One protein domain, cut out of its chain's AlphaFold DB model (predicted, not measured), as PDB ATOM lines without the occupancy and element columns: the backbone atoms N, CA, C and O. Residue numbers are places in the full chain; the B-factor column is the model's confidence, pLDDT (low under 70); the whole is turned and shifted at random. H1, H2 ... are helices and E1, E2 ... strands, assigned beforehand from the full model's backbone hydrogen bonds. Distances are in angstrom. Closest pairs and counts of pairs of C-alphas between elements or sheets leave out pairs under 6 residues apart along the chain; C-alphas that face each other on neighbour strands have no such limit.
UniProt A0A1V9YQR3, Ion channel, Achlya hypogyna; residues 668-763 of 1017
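This is residues 668 to 763 of the 1017 residues of the protein "Ion channel" of Achlya hypogyna (UniProt A0A1V9YQR3). A small, compact body, built of a strongly twisted four-stranded sheet with the short helix H1 over one face, has one long helix, H2, sticking out from it like a handle. H2 follows the end of E4 almost at once and makes most of the length, while the body without it spans only 27 by 23 by 23 A. The printed part has 96 residues, with four named strands and two named helices in the order E1, H1, E2, E3, E4, H2; the sheet runs E1, E4, E2, E3, antiparallel throughout, and the class is mixed, helices and strands. The whole is extended, with a radius of gyration of the C-alphas of 20.8 A and spans of 69 by 23 by 23 A.

Start with the sheet. Find C-alpha 668 at (296.096, -17.404, 65.930), where strand E1, residues 668 to 673, begins; it is 16.1 A long from first to last C-alpha. Its neighbour is the longest strand, E4, residues 727 to 734, which measures 21.3 A. Next look at E2, residues 699 to 705, 18.4 A long, and then at E3, residues 711 to 713, which measures 6.6 A. Helix H1 takes residues 686 to 694 and begins at C-alpha 686 at (289.874, -35.831, 71.588); it is 12.3 A long. Helix H2, residues 736 to 763, runs 40.4 A and ends at C-alpha 763 at (307.463, 20.993, 87.555).

Begin with the inner strands E4 and E2, antiparallel at 152 degrees between their directions: look at N 704 and O 728, 2.8 A apart, and N 730 and O 702, 2.9 A apart, both within hydrogen-bond range. On the other side of E4 you find the edge strand E1, antiparallel to it at 145 degrees, with N 729 and O 672 at 2.8 A and N 670 and O 731 at 2.9 A. The other edge strand, E3, forms a hairpin with E2, antiparallel at 154 degrees; N 712 and O 703 are 2.8 A apart. From edge to edge the strands' lines turn by 58 degrees. H1 is on the sheet at a height over the sheet of 8.8 A and lies over E2, slantwise to the strands, at 53 degrees to E2 on the local plane. The closest C-alphas of H1 and E2 are those of Ala 690 and Val 700, 5.5 A apart, and H1 and E4 are near each other, with 5 pairs of C-alphas within 10 A. E1, H1 and E2 make a split strand-helix-strand unit, two strands that run the same way with a helix between them along the chain and E4 between them in the sheet; its crossover is right-handed. H2 is not on the sheet, and it is apart from E1, E2, E3 and H1. In H1 and H2 every O i to N i+4 pair is within hydrogen-bond range.

The C-alphas of Leu 720 and Arg 763 are the two farthest apart, at 68.9 A. Residues 736 to 763, which belong to H2, stand free. The printed part has no cut. The links E1 to H1, with 12 residues, and E3 to E4, with 13 residues, are long; in them residues 683 to 684 pair with residues 722 to 723, antiparallel. The links H1 to E2, E2 to E3 and E4 to H2 are tight. The mean pLDDT of the printed part is 76.4; look for values under 70 at residues 707 to 709, 735 to 759 and 761 to 763, and note that H2 has a mean of 54.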
ATOM      1  N   SER A 668     296.069 -16.913  67.311       86.56
ATOM      2  CA  SER A 668     296.096 -17.404  65.930       86.56
ATOM      3  C   SER A 668     296.019 -18.929  65.889       86.56
ATOM      4  O   SER A 668     296.441 -19.607  66.833       86.56
ATOM      5  N   PHE A 669     295.534 -19.490  64.779       89.44
ATOM      6  CA  PHE A 669     295.684 -20.924  64.530       89.44
ATOM      7  C   PHE A 669     297.148 -21.287  64.285       89.44
ATOM      8  O   PHE A 669     297.885 -20.568  63.610       89.44
ATOM      9  N   ASP A 670     297.552 -22.425  64.836       87.75
ATOM     10  CA  ASP A 670     298.904 -22.962  64.770       87.75
ATOM     11  C   ASP A 670     298.844 -24.499  64.664       87.75
ATOM     12  O   ASP A 670     297.853 -25.129  65.059       87.75
ATOM     13  N   ILE A 671     299.889 -25.112  64.106       88.12
ATOM     14  CA  ILE A 671     299.942 -26.548  63.802       88.12
ATOM     15  C   ILE A 671     301.075 -27.170  64.615       88.12
ATOM     16  O   ILE A 671     302.258 -27.024  64.313       88.12
ATOM     17  N   VAL A 672     300.695 -27.879  65.678       86.94
ATOM     18  CA  VAL A 672     301.604 -28.327  66.737       86.94
ATOM     19  C   VAL A 672     301.681 -29.860  66.744       86.94
ATOM     20  O   VAL A 672     300.633 -30.505  66.729       86.94
ATOM     21  N   PRO A 673     302.867 -30.494  66.798       86.75
ATOM     22  CA  PRO A 673     302.964 -31.954  66.812       86.75
ATOM     23  C   PRO A 673     302.279 -32.557  68.052       86.75
ATOM     24  O   PRO A 673     302.456 -32.068  69.172       86.75
ATOM     25  N   GLY A 674     301.521 -33.647  67.866       84.88
ATOM     26  CA  GLY A 674     300.750 -34.294  68.939       84.88
ATOM     27  C   GLY A 674     301.592 -34.737  70.143       84.88
ATOM     28  O   GLY A 674     301.120 -34.686  71.280       84.88
ATOM     29  N   SER A 675     302.874 -35.045  69.915       84.06
ATOM     30  CA  SER A 675     303.880 -35.396  70.933       84.06
ATOM     31  C   SER A 675     304.136 -34.326  72.002       84.06
ATOM     32  O   SER A 675     304.771 -34.620  73.013       84.06
ATOM     33  N   ARG A 676     303.632 -33.095  71.833       83.62
ATOM     34  CA  ARG A 676     303.612 -32.081  72.901       83.62
ATOM     35  C   ARG A 676     302.609 -32.414  74.018       83.62
ATOM     36  O   ARG A 676     302.820 -32.002  75.156       83.62
ATOM     37  N   TYR A 677     301.532 -33.136  73.702       84.25
ATOM     38  CA  TYR A 677     300.410 -33.387  74.617       84.25
ATOM     39  C   TYR A 677     300.216 -34.876  74.943       84.25
ATOM     40  O   TYR A 677     299.713 -35.179  76.025       84.25
ATOM     41  N   CYS A 678     300.612 -35.801  74.059       84.50
ATOM     42  CA  CYS A 678     300.596 -37.247  74.312       84.50
ATOM     43  C   CYS A 678     301.997 -37.802  74.620       84.50
ATOM     44  O   CYS A 678     302.990 -37.388  74.019       84.50
ATOM     45  N   PHE A 679     302.079 -38.791  75.510       82.50
ATOM     46  CA  PHE A 679     303.281 -39.611  75.663       82.50
ATOM     47  C   PHE A 679     303.459 -40.552  74.448       82.50
ATOM     48  O   PHE A 679     302.483 -40.855  73.753       82.50
ATOM     49  N   PRO A 680     304.678 -41.060  74.180       79.81
ATOM     50  CA  PRO A 680     304.890 -42.086  73.160       79.81
ATOM     51  C   PRO A 680     304.004 -43.318  73.391       79.81
ATOM     52  O   PRO A 680     303.876 -43.802  74.516       79.81
ATOM     53  N   ARG A 681     303.414 -43.830  72.307       81.69
ATOM     54  CA  ARG A 681     302.444 -44.942  72.244       81.69
ATOM     55  C   ARG A 681     301.173 -44.771  73.089       81.69
ATOM     56  O   ARG A 681     300.467 -45.749  73.332       81.69
ATOM     57  N   GLU A 682     300.854 -43.553  73.520       86.75
ATOM     58  CA  GLU A 682     299.634 -43.269  74.274       86.75
ATOM     59  C   GLU A 682     298.404 -43.166  73.353       86.75
ATOM     60  O   GLU A 682     298.453 -42.546  72.287       86.75
ATOM     61  N   PHE A 683     297.287 -43.754  73.787       87.50
ATOM     62  CA  PHE A 683     295.993 -43.666  73.109       87.50
ATOM     63  C   PHE A 683     295.053 -42.772  73.920       87.50
ATOM     64  O   PHE A 683     294.763 -43.077  75.075       87.50
ATOM     65  N   LEU A 684     294.579 -41.682  73.314       88.38
ATOM     66  CA  LEU A 684     293.751 -40.659  73.962       88.38
ATOM     67  C   LEU A 684     292.536 -40.310  73.105       88.38
ATOM     68  O   LEU A 684     292.630 -40.303  71.875       88.38
ATOM     69  N   SER A 685     291.415 -39.978  73.741       91.19
ATOM     70  CA  SER A 685     290.272 -39.353  73.069       91.19
ATOM     71  C   SER A 685     290.542 -37.869  72.773       91.19
ATOM     72  O   SER A 685     291.464 -37.261  73.324       91.19
ATOM     73  N   PHE A 686     289.731 -37.255  71.909       91.19
ATOM     74  CA  PHE A 686     289.874 -35.831  71.588       91.19
ATOM     75  C   PHE A 686     289.608 -34.947  72.817       91.19
ATOM     76  O   PHE A 686     290.348 -33.995  73.053       91.19
ATOM     77  N   TYR A 687     288.626 -35.306  73.654       90.38
ATOM     78  CA  TYR A 687     288.357 -34.611  74.923       90.38
ATOM     79  C   TYR A 687     289.555 -34.661  75.885       90.38
ATOM     80  O   TYR A 687     289.911 -33.649  76.482       90.38
ATOM     81  N   GLN A 688     290.222 -35.815  75.994       89.50
ATOM     82  CA  GLN A 688     291.414 -35.979  76.836       89.50
ATOM     83  C   GLN A 688     292.591 -35.107  76.374       89.50
ATOM     84  O   GLN A 688     293.375 -34.637  77.197       89.50
ATOM     85  N   ILE A 689     292.721 -34.869  75.066       89.50
ATOM     86  CA  ILE A 689     293.732 -33.958  74.516       89.50
ATOM     87  C   ILE A 689     293.324 -32.490  74.670       89.50
ATOM     88  O   ILE A 689     294.182 -31.673  75.006       89.50
ATOM     89  N   ALA A 690     292.043 -32.152  74.505       89.44
ATOM     90  CA  ALA A 690     291.533 -30.807  74.764       89.44
ATOM     91  C   ALA A 690     291.782 -30.384  76.226       89.44
ATOM     92  O   ALA A 690     292.347 -29.320  76.462       89.44
ATOM     93  N   GLU A 691     291.482 -31.250  77.199       87.88
ATOM     94  CA  GLU A 691     291.751 -30.994  78.622       87.88
ATOM     95  C   GLU A 691     293.254 -30.819  78.924       87.88
ATOM     96  O   GLU A 691     293.635 -29.964  79.727       87.88
ATOM     97  N   ARG A 692     294.141 -31.570  78.249       87.31
ATOM     98  CA  ARG A 692     295.597 -31.354  78.359       87.31
ATOM     99  C   ARG A 692     296.031 -30.019  77.755       87.31
ATOM    100  O   ARG A 692     296.852 -29.334  78.357       87.31
ATOM    101  N   ALA A 693     295.498 -29.639  76.595       87.75
ATOM    102  CA  ALA A 693     295.823 -28.379  75.926       87.75
ATOM    103  C   ALA A 693     295.325 -27.147  76.701       87.75
ATOM    104  O   ALA A 693     296.045 -26.153  76.799       87.75
ATOM    105  N   GLN A 694     294.170 -27.236  77.365       85.94
ATOM    106  CA  GLN A 694     293.676 -26.175  78.249       85.94
ATOM    107  C   GLN A 694     294.675 -25.824  79.367       85.94
ATOM    108  O   GLN A 694     294.803 -24.654  79.718       85.94
ATOM    109  N   GLN A 695     295.468 -26.783  79.864       82.75
ATOM    110  CA  GLN A 695     296.538 -26.522  80.849       82.75
ATOM    111  C   GLN A 695     297.753 -25.767  80.271       82.75
ATOM    112  O   GLN A 695     298.586 -25.259  81.027       82.75
ATOM    113  N   PHE A 696     297.854 -25.663  78.945       79.06
ATOM    114  CA  PHE A 696     298.783 -24.776  78.240       79.06
ATOM    115  C   PHE A 696     298.133 -23.440  77.823       79.06
ATOM    116  O   PHE A 696     298.828 -22.612  77.239       79.06
ATOM    117  N   HIS A 697     296.857 -23.210  78.169       84.75
ATOM    118  CA  HIS A 697     295.998 -22.114  77.690       84.75
ATOM    119  C   HIS A 697     295.751 -22.147  76.171       84.75
ATOM    120  O   HIS A 697     295.799 -21.122  75.493       84.75
ATOM    121  N   GLU A 698     295.505 -23.343  75.634       89.69
ATOM    122  CA  GLU A 698     295.391 -23.609  74.200       89.69
ATOM    123  C   GLU A 698     294.111 -24.403  73.872       89.69
ATOM    124  O   GLU A 698     293.771 -25.357  74.575       89.69
ATOM    125  N   VAL A 699     293.406 -24.036  72.791       91.56
ATOM    126  CA  VAL A 699     292.140 -24.680  72.374       91.56
ATOM    127  C   VAL A 699     292.369 -25.568  71.152       91.56
ATOM    128  O   VAL A 699     292.735 -25.090  70.078       91.56
ATOM    129  N   VAL A 700     292.132 -26.875  71.291       92.81
ATOM    130  CA  VAL A 700     292.307 -27.846  70.195       92.81
ATOM    131  C   VAL A 700     291.064 -27.863  69.315       92.81
ATOM    132  O   VAL A 700     289.981 -28.245  69.751       92.81
ATOM    133  N   CYS A 701     291.237 -27.478  68.055       92.62
ATOM    134  CA  CYS A 701     290.151 -27.300  67.092       92.62
ATOM    135  C   CYS A 701     290.075 -28.438  66.062       92.62
ATOM    136  O   CYS A 701     289.037 -28.639  65.432       92.62
ATOM    137  N   GLY A 702     291.151 -29.214  65.902       92.50
ATOM    138  CA  GLY A 702     291.208 -30.326  64.955       92.50
ATOM    139  C   GLY A 702     292.571 -31.010  64.896       92.50
ATOM    140  O   GLY A 702     293.412 -30.830  65.778       92.50
ATOM    141  N   TYR A 703     292.802 -31.788  63.839       91.56
ATOM    142  CA  TYR A 703     294.091 -32.421  63.562       91.56
ATOM    143  C   TYR A 703     294.369 -32.593  62.064       91.56
ATOM    144  O   TYR A 703     293.458 -32.587  61.236       91.56
ATOM    145  N   GLN A 704     295.640 -32.805  61.726       89.94
ATOM    146  CA  GLN A 704     296.121 -33.117  60.384       89.94
ATOM    147  C   GLN A 704     296.958 -34.406  60.404       89.94
ATOM    148  O   GLN A 704     297.814 -34.600  61.273       89.94
ATOM    149  N   SER A 705     296.701 -35.315  59.459       85.62
ATOM    150  CA  SER A 705     297.400 -36.608  59.348       85.62
ATOM    151  C   SER A 705     298.653 -36.494  58.475       85.62
ATOM    152  O   SER A 705     298.534 -36.251  57.274       85.62
ATOM    153  N   LEU A 706     299.846 -36.733  59.042       73.25
ATOM    154  CA  LEU A 706     301.135 -36.562  58.342       73.25
ATOM    155  C   LEU A 706     301.280 -37.423  57.071       73.25
ATOM    156  O   LEU A 706     302.015 -37.054  56.163       73.25
ATOM    157  N   GLY A 707     300.603 -38.574  57.003       61.28
ATOM    158  CA  GLY A 707     300.681 -39.487  55.854       61.28
ATOM    159  C   GLY A 707     299.604 -39.280  54.785       61.28
ATOM    160  O   GLY A 707     299.754 -39.775  53.674       61.28
ATOM    161  N   GLN A 708     298.511 -38.583  55.107       61.75
ATOM    162  CA  GLN A 708     297.347 -38.429  54.216       61.75
ATOM    163  C   GLN A 708     297.041 -36.966  53.871       61.75
ATOM    164  O   GLN A 708     296.179 -36.720  53.035       61.75
ATOM    165  N   HIS A 709     297.693 -36.002  54.531       65.44
ATOM    166  CA  HIS A 709     297.458 -34.550  54.435       65.44
ATOM    167  C   HIS A 709     296.013 -34.090  54.735       65.44
ATOM    168  O   HIS A 709     295.725 -32.891  54.740       65.44
ATOM    169  N   GLN A 710     295.111 -35.023  55.066       77.56
ATOM    170  CA  GLN A 710     293.741 -34.740  55.466       77.56
ATOM    171  C   GLN A 710     293.731 -33.883  56.734       77.56
ATOM    172  O   GLN A 710     294.291 -34.261  57.766       77.56
ATOM    173  N   THR A 711     293.074 -32.734  56.614       86.75
ATOM    174  CA  THR A 711     292.815 -31.759  57.674       86.75
ATOM    175  C   THR A 711     291.400 -32.009  58.187       86.75
ATOM    176  O   THR A 711     290.468 -32.066  57.386       86.75
ATOM    177  N   VAL A 712     291.238 -32.215  59.495       89.69
ATOM    178  CA  VAL A 712     289.949 -32.518  60.134       89.69
ATOM    179  C   VAL A 712     289.740 -31.563  61.306       89.69
ATOM    180  O   VAL A 712     290.298 -31.760  62.388       89.69
ATOM    181  N   LEU A 713     288.935 -30.527  61.082       90.62
ATOM    182  CA  LEU A 713     288.381 -29.668  62.131       90.62
ATOM    183  C   LEU A 713     287.173 -30.351  62.787       90.62
ATOM    184  O   LEU A 713     286.482 -31.119  62.121       90.62
ATOM    185  N   ASN A 714     286.936 -30.077  64.077       91.94
ATOM    186  CA  ASN A 714     285.800 -30.586  64.866       91.94
ATOM    187  C   ASN A 714     285.481 -32.080  64.585       91.94
ATOM    188  O   ASN A 714     284.422 -32.395  64.039       91.94
ATOM    189  N   PRO A 715     286.401 -33.020  64.891       90.12
ATOM    190  CA  PRO A 715     286.214 -34.428  64.548       90.12
ATOM    191  C   PRO A 715     284.949 -34.995  65.220       90.12
ATOM    192  O   PRO A 715     284.757 -34.737  66.408       90.12
ATOM    193  N   PRO A 716     284.110 -35.783  64.516       85.12
ATOM    194  CA  PRO A 716     282.827 -36.244  65.055       85.12
ATOM    195  C   PRO A 716     283.006 -37.212  66.233       85.12
ATOM    196  O   PRO A 716     282.382 -37.060  67.282       85.12
ATOM    197  N   ASP A 717     283.926 -38.168  66.108       85.75
ATOM    198  CA  ASP A 717     284.138 -39.234  67.091       85.75
ATOM    199  C   ASP A 717     285.048 -38.806  68.256       85.75
ATOM    200  O   ASP A 717     286.011 -39.492  68.603       85.75
ATOM    201  N   LYS A 718     284.757 -37.659  68.889       89.00
ATOM    202  CA  LYS A 718     285.583 -37.061  69.966       89.00
ATOM    203  C   LYS A 718     285.894 -38.003  71.132       89.00
ATOM    204  O   LYS A 718     286.881 -37.808  71.840       89.00
ATOM    205  N   HIS A 719     285.040 -39.001  71.340       87.38
ATOM    206  CA  HIS A 719     285.124 -39.982  72.414       87.38
ATOM    207  C   HIS A 719     286.063 -41.163  72.103       87.38
ATOM    208  O   HIS A 719     286.541 -41.799  73.043       87.38
ATOM    209  N   LEU A 720     286.355 -41.465  70.830       89.44
ATOM    210  CA  LEU A 720     287.171 -42.627  70.468       89.44
ATOM    211  C   LEU A 720     288.664 -42.389  70.767       89.44
ATOM    212  O   LEU A 720     289.215 -41.364  70.353       89.44
ATOM    213  N   PRO A 721     289.355 -43.324  71.449       87.62
ATOM    214  CA  PRO A 721     290.780 -43.206  71.711       87.62
ATOM    215  C   PRO A 721     291.606 -43.500  70.450       87.62
ATOM    216  O   PRO A 721     291.447 -44.533  69.801       87.62
ATOM    217  N   LYS A 722     292.532 -42.598  70.125       88.06
ATOM    218  CA  LYS A 722     293.421 -42.663  68.954       88.06
ATOM    219  C   LYS A 722     294.878 -42.487  69.395       88.06
ATOM    220  O   LYS A 722     295.127 -41.907  70.448       88.06
ATOM    221  N   SER A 723     295.841 -42.974  68.608       87.31
ATOM    222  CA  SER A 723     297.258 -42.596  68.768       87.31
ATOM    223  C   SER A 723     297.543 -41.306  67.996       87.31
ATOM    224  O   SER A 723     297.108 -41.154  66.851       87.31
ATOM    225  N   TRP A 724     298.287 -40.395  68.625       85.38
ATOM    226  CA  TRP A 724     298.528 -39.036  68.125       85.38
ATOM    227  C   TRP A 724     299.998 -38.768  67.749       85.38
ATOM    228  O   TRP A 724     300.351 -37.659  67.355       85.38
ATOM    229  N   GLU A 725     300.855 -39.798  67.792       81.81
ATOM    230  CA  GLU A 725     302.291 -39.708  67.460       81.81
ATOM    231  C   GLU A 725     302.566 -39.259  66.015       81.81
ATOM    232  O   GLU A 725     303.618 -38.692  65.730       81.81
ATOM    233  N   ARG A 726     301.640 -39.542  65.088       83.44
ATOM    234  CA  ARG A 726     301.762 -39.255  63.643       83.44
ATOM    235  C   ARG A 726     300.746 -38.222  63.142       83.44
ATOM    236  O   ARG A 726     300.420 -38.181  61.953       83.44
ATOM    237  N   THR A 727     300.236 -37.396  64.048       87.19
ATOM    238  CA  THR A 727     299.291 -36.315  63.746       87.19
ATOM    239  C   THR A 727     299.781 -34.999  64.321       87.19
ATOM    240  O   THR A 727     300.222 -34.945  65.471       87.19
ATOM    241  N   ASN A 728     299.616 -33.929  63.552       90.19
ATOM    242  CA  ASN A 728     299.700 -32.579  64.089       90.19
ATOM    243  C   ASN A 728     298.308 -32.179  64.592       90.19
ATOM    244  O   ASN A 728     297.302 -32.516  63.968       90.19
ATOM    245  N   LEU A 729     298.240 -31.475  65.712       91.25
ATOM    246  CA  LEU A 729     297.014 -30.895  66.247       91.25
ATOM    247  C   LEU A 729     296.887 -29.452  65.762       91.25
ATOM    248  O   LEU A 729     297.868 -28.708  65.737       91.25
ATOM    249  N   ILE A 730     295.666 -29.072  65.398       92.75
ATOM    250  CA  ILE A 730     295.304 -27.713  64.997       92.75
ATOM    251  C   ILE A 730     294.807 -27.012  66.253       92.75
ATOM    252  O   ILE A 730     293.832 -27.451  66.871       92.75
ATOM    253  N   VAL A 731     295.510 -25.959  66.653       91.75
ATOM    254  CA  VAL A 731     295.380 -25.358  67.980       91.75
ATOM    255  C   VAL A 731     295.273 -23.845  67.850       91.75
ATOM    256  O   VAL A 731     296.113 -23.226  67.203       91.75
ATOM    257  N   LEU A 732     294.264 -23.247  68.482       90.69
ATOM    258  CA  LEU A 732     294.218 -21.805  68.690       90.69
ATOM    259  C   LEU A 732     295.070 -21.464  69.921       90.69
ATOM    260  O   LEU A 732     294.836 -22.009  71.006       90.69
ATOM    261  N   ARG A 733     296.056 -20.575  69.757       85.31
ATOM    262  CA  ARG A 733     296.944 -20.130  70.842       85.31
ATOM    263  C   ARG A 733     297.308 -18.655  70.719       85.31
ATOM    264  O   ARG A 733     297.521 -18.164  69.614       85.31
ATOM    265  N   ASP A 734     297.430 -17.960  71.851       74.75
ATOM    266  CA  ASP A 734     298.029 -16.619  71.871       74.75
ATOM    267  C   ASP A 734     299.519 -16.749  71.520       74.75
ATOM    268  O   ASP A 734     300.226 -17.616  72.049       74.75
ATOM    269  N   THR A 735     299.996 -15.960  70.558       61.88
ATOM    270  CA  THR A 735     301.357 -16.149  70.034       61.88
ATOM    271  C   THR A 735     302.411 -15.821  71.101       61.88
ATOM    272  O   THR A 735     302.243 -14.934  71.934       61.88
ATOM    273  N   GLN A 736     303.562 -16.504  71.086       49.47
ATOM    274  CA  GLN A 736     304.611 -16.245  72.093       49.47
ATOM    275  C   GLN A 736     305.099 -14.780  72.082       49.47
ATOM    276  O   GLN A 736     305.561 -14.272  73.104       49.47
ATOM    277  N   TRP A 737     304.962 -14.094  70.942       49.44
ATOM    278  CA  TRP A 737     305.324 -12.690  70.779       49.44
ATOM    279  C   TRP A 737     304.236 -11.722  71.262       49.44
ATOM    280  O   TRP A 737     304.589 -10.693  71.827       49.44
ATOM    281  N   SER A 738     302.939 -12.046  71.157       42.34
ATOM    282  CA  SER A 738     301.877 -11.200  71.732       42.34
ATOM    283  C   SER A 738     301.953 -11.172  73.260       42.34
ATOM    284  O   SER A 738     301.829 -10.102  73.847       42.34
ATOM    285  N   HIS A 739     302.255 -12.295  73.922       41.00
ATOM    286  CA  HIS A 739     302.521 -12.317  75.367       41.00
ATOM    287  C   HIS A 739     303.739 -11.464  75.756       41.00
ATOM    288  O   HIS A 739     303.683 -10.719  76.737       41.00
ATOM    289  N   PHE A 740     304.828 -11.534  74.980       42.72
ATOM    290  CA  PHE A 740     306.006 -10.689  75.194       42.72
ATOM    291  C   PHE A 740     305.678  -9.205  74.979       42.72
ATOM    292  O   PHE A 740     306.011  -8.381  75.827       42.72
ATOM    293  N   ARG A 741     304.962  -8.867  73.902       47.22
ATOM    294  CA  ARG A 741     304.590  -7.493  73.544       47.22
ATOM    295  C   ARG A 741     303.583  -6.893  74.529       47.22
ATOM    296  O   ARG A 741     303.869  -5.833  75.059       47.22
ATOM    297  N   LYS A 742     302.547  -7.626  74.961       45.88
ATOM    298  CA  LYS A 742     301.656  -7.241  76.083       45.88
ATOM    299  C   LYS A 742     302.444  -6.898  77.363       45.88
ATOM    300  O   LYS A 742     302.076  -5.974  78.088       45.88
ATOM    301  N   HIS A 743     303.540  -7.606  77.656       45.94
ATOM    302  CA  HIS A 743     304.446  -7.266  78.764       45.94
ATOM    303  C   HIS A 743     305.375  -6.076  78.466       45.94
ATOM    304  O   HIS A 743     305.623  -5.274  79.365       45.94
ATOM    305  N   VAL A 744     305.867  -5.912  77.236       52.06
ATOM    306  CA  VAL A 744     306.644  -4.727  76.833       52.06
ATOM    307  C   VAL A 744     305.777  -3.471  76.879       52.06
ATOM    308  O   VAL A 744     306.186  -2.498  77.499       52.06
ATOM    309  N   ASP A 745     304.569  -3.498  76.322       43.22
ATOM    310  CA  ASP A 745     303.665  -2.351  76.245       43.22
ATOM    311  C   ASP A 745     303.193  -1.917  77.636       43.22
ATOM    312  O   ASP A 745     303.244  -0.733  77.962       43.22
ATOM    313  N   THR A 746     302.842  -2.859  78.520       48.16
ATOM    314  CA  THR A 746     302.529  -2.527  79.924       48.16
ATOM    315  C   THR A 746     303.741  -1.966  80.679       48.16
ATOM    316  O   THR A 746     303.578  -1.044  81.482       48.16
ATOM    317  N   VAL A 747     304.964  -2.428  80.388       49.84
ATOM    318  CA  VAL A 747     306.202  -1.824  80.917       49.84
ATOM    319  C   VAL A 747     306.459  -0.435  80.320       49.84
ATOM    320  O   VAL A 747     306.835   0.468  81.062       49.84
ATOM    321  N   VAL A 748     306.215  -0.215  79.026       54.81
ATOM    322  CA  VAL A 748     306.371   1.084  78.348       54.81
ATOM    323  C   VAL A 748     305.353   2.095  78.875       54.81
ATOM    324  O   VAL A 748     305.743   3.206  79.231       54.81
ATOM    325  N   MET A 749     304.084   1.710  79.030       47.44
ATOM    326  CA  MET A 749     303.043   2.534  79.651       47.44
ATOM    327  C   MET A 749     303.371   2.853  81.114       47.44
ATOM    328  O   MET A 749     303.232   4.003  81.533       47.44
ATOM    329  N   ALA A 750     303.863   1.884  81.893       51.72
ATOM    330  CA  ALA A 750     304.318   2.129  83.262       51.72
ATOM    331  C   ALA A 750     305.537   3.071  83.304       51.72
ATOM    332  O   ALA A 750     305.602   3.962  84.156       51.72
ATOM    333  N   CYS A 751     306.480   2.924  82.370       52.28
ATOM    334  CA  CYS A 751     307.630   3.809  82.226       52.28
ATOM    335  C   CYS A 751     307.225   5.230  81.821       52.28
ATOM    336  O   CYS A 751     307.730   6.170  82.436       52.28
ATOM    337  N   ASP A 752     306.318   5.427  80.860       52.81
ATOM    338  CA  ASP A 752     305.857   6.773  80.503       52.81
ATOM    339  C   ASP A 752     305.003   7.389  81.615       52.81
ATOM    340  O   ASP A 752     305.254   8.524  82.007       52.81
ATOM    341  N   ALA A 753     304.093   6.639  82.247       58.94
ATOM    342  CA  ALA A 753     303.365   7.115  83.426       58.94
ATOM    343  C   ALA A 753     304.324   7.557  84.552       58.94
ATOM    344  O   ALA A 753     304.117   8.603  85.179       58.94
ATOM    345  N   PHE A 754     305.423   6.825  84.765       62.19
ATOM    346  CA  PHE A 754     306.489   7.194  85.699       62.19
ATOM    347  C   PHE A 754     307.290   8.427  85.235       62.19
ATOM    348  O   PHE A 754     307.556   9.320  86.043       62.19
ATOM    349  N   TYR A 755     307.612   8.552  83.944       60.78
ATOM    350  CA  TYR A 755     308.253   9.743  83.372       60.78
ATOM    351  C   TYR A 755     307.351  10.980  83.446       60.78
ATOM    352  O   TYR A 755     307.820  12.061  83.812       60.78
ATOM    353  N   GLN A 756     306.052  10.843  83.186       65.12
ATOM    354  CA  GLN A 756     305.048  11.881  83.385       65.12
ATOM    355  C   GLN A 756     304.935  12.261  84.865       65.12
ATOM    356  O   GLN A 756     304.917  13.452  85.182       65.12
ATOM    357  N   ALA A 757     304.921  11.293  85.788       62.97
ATOM    358  CA  ALA A 757     304.924  11.549  87.228       62.97
ATOM    359  C   ALA A 757     306.198  12.292  87.675       62.97
ATOM    360  O   ALA A 757     306.106  13.287  88.400       62.97
ATOM    361  N   LEU A 758     307.374  11.900  87.174       66.25
ATOM    362  CA  LEU A 758     308.635  12.621  87.369       66.25
ATOM    363  C   LEU A 758     308.581  14.035  86.778       66.25
ATOM    364  O   LEU A 758     308.977  14.983  87.452       66.25
ATOM    365  N   ARG A 759     308.046  14.223  85.565       66.69
ATOM    366  CA  ARG A 759     307.894  15.537  84.910       66.69
ATOM    367  C   ARG A 759     306.937  16.441  85.697       66.69
ATOM    368  O   ARG A 759     307.241  17.618  85.893       66.69
ATOM    369  N   ARG A 760     305.838  15.890  86.230       70.62
ATOM    370  CA  ARG A 760     304.896  16.561  87.149       70.62
ATOM    371  C   ARG A 760     305.579  16.926  88.479       70.62
ATOM    372  O   ARG A 760     305.475  18.074  88.906       70.62
ATOM    373  N   ARG A 761     306.344  16.015  89.100       63.38
ATOM    374  CA  ARG A 761     307.120  16.272  90.335       63.38
ATOM    375  C   ARG A 761     308.194  17.343  90.123       63.38
ATOM    376  O   ARG A 761     308.304  18.254  90.936       63.38
ATOM    377  N   ARG A 762     308.930  17.294  89.008       66.19
ATOM    378  CA  ARG A 762     309.976  18.268  88.656       66.19
ATOM    379  C   ARG A 762     309.392  19.653  88.369       66.19
ATOM    380  O   ARG A 762     309.946  20.632  88.851       66.19
ATOM    381  N   ARG A 763     308.236  19.740  87.691       58.41
ATOM    382  CA  ARG A 763     307.463  20.993  87.555       58.41
ATOM    383  C   ARG A 763     306.997  21.534  88.911       58.41
ATOM    384  O   ARG A 763     307.117  22.731  89.135       58.41
TER     385      ARG A 763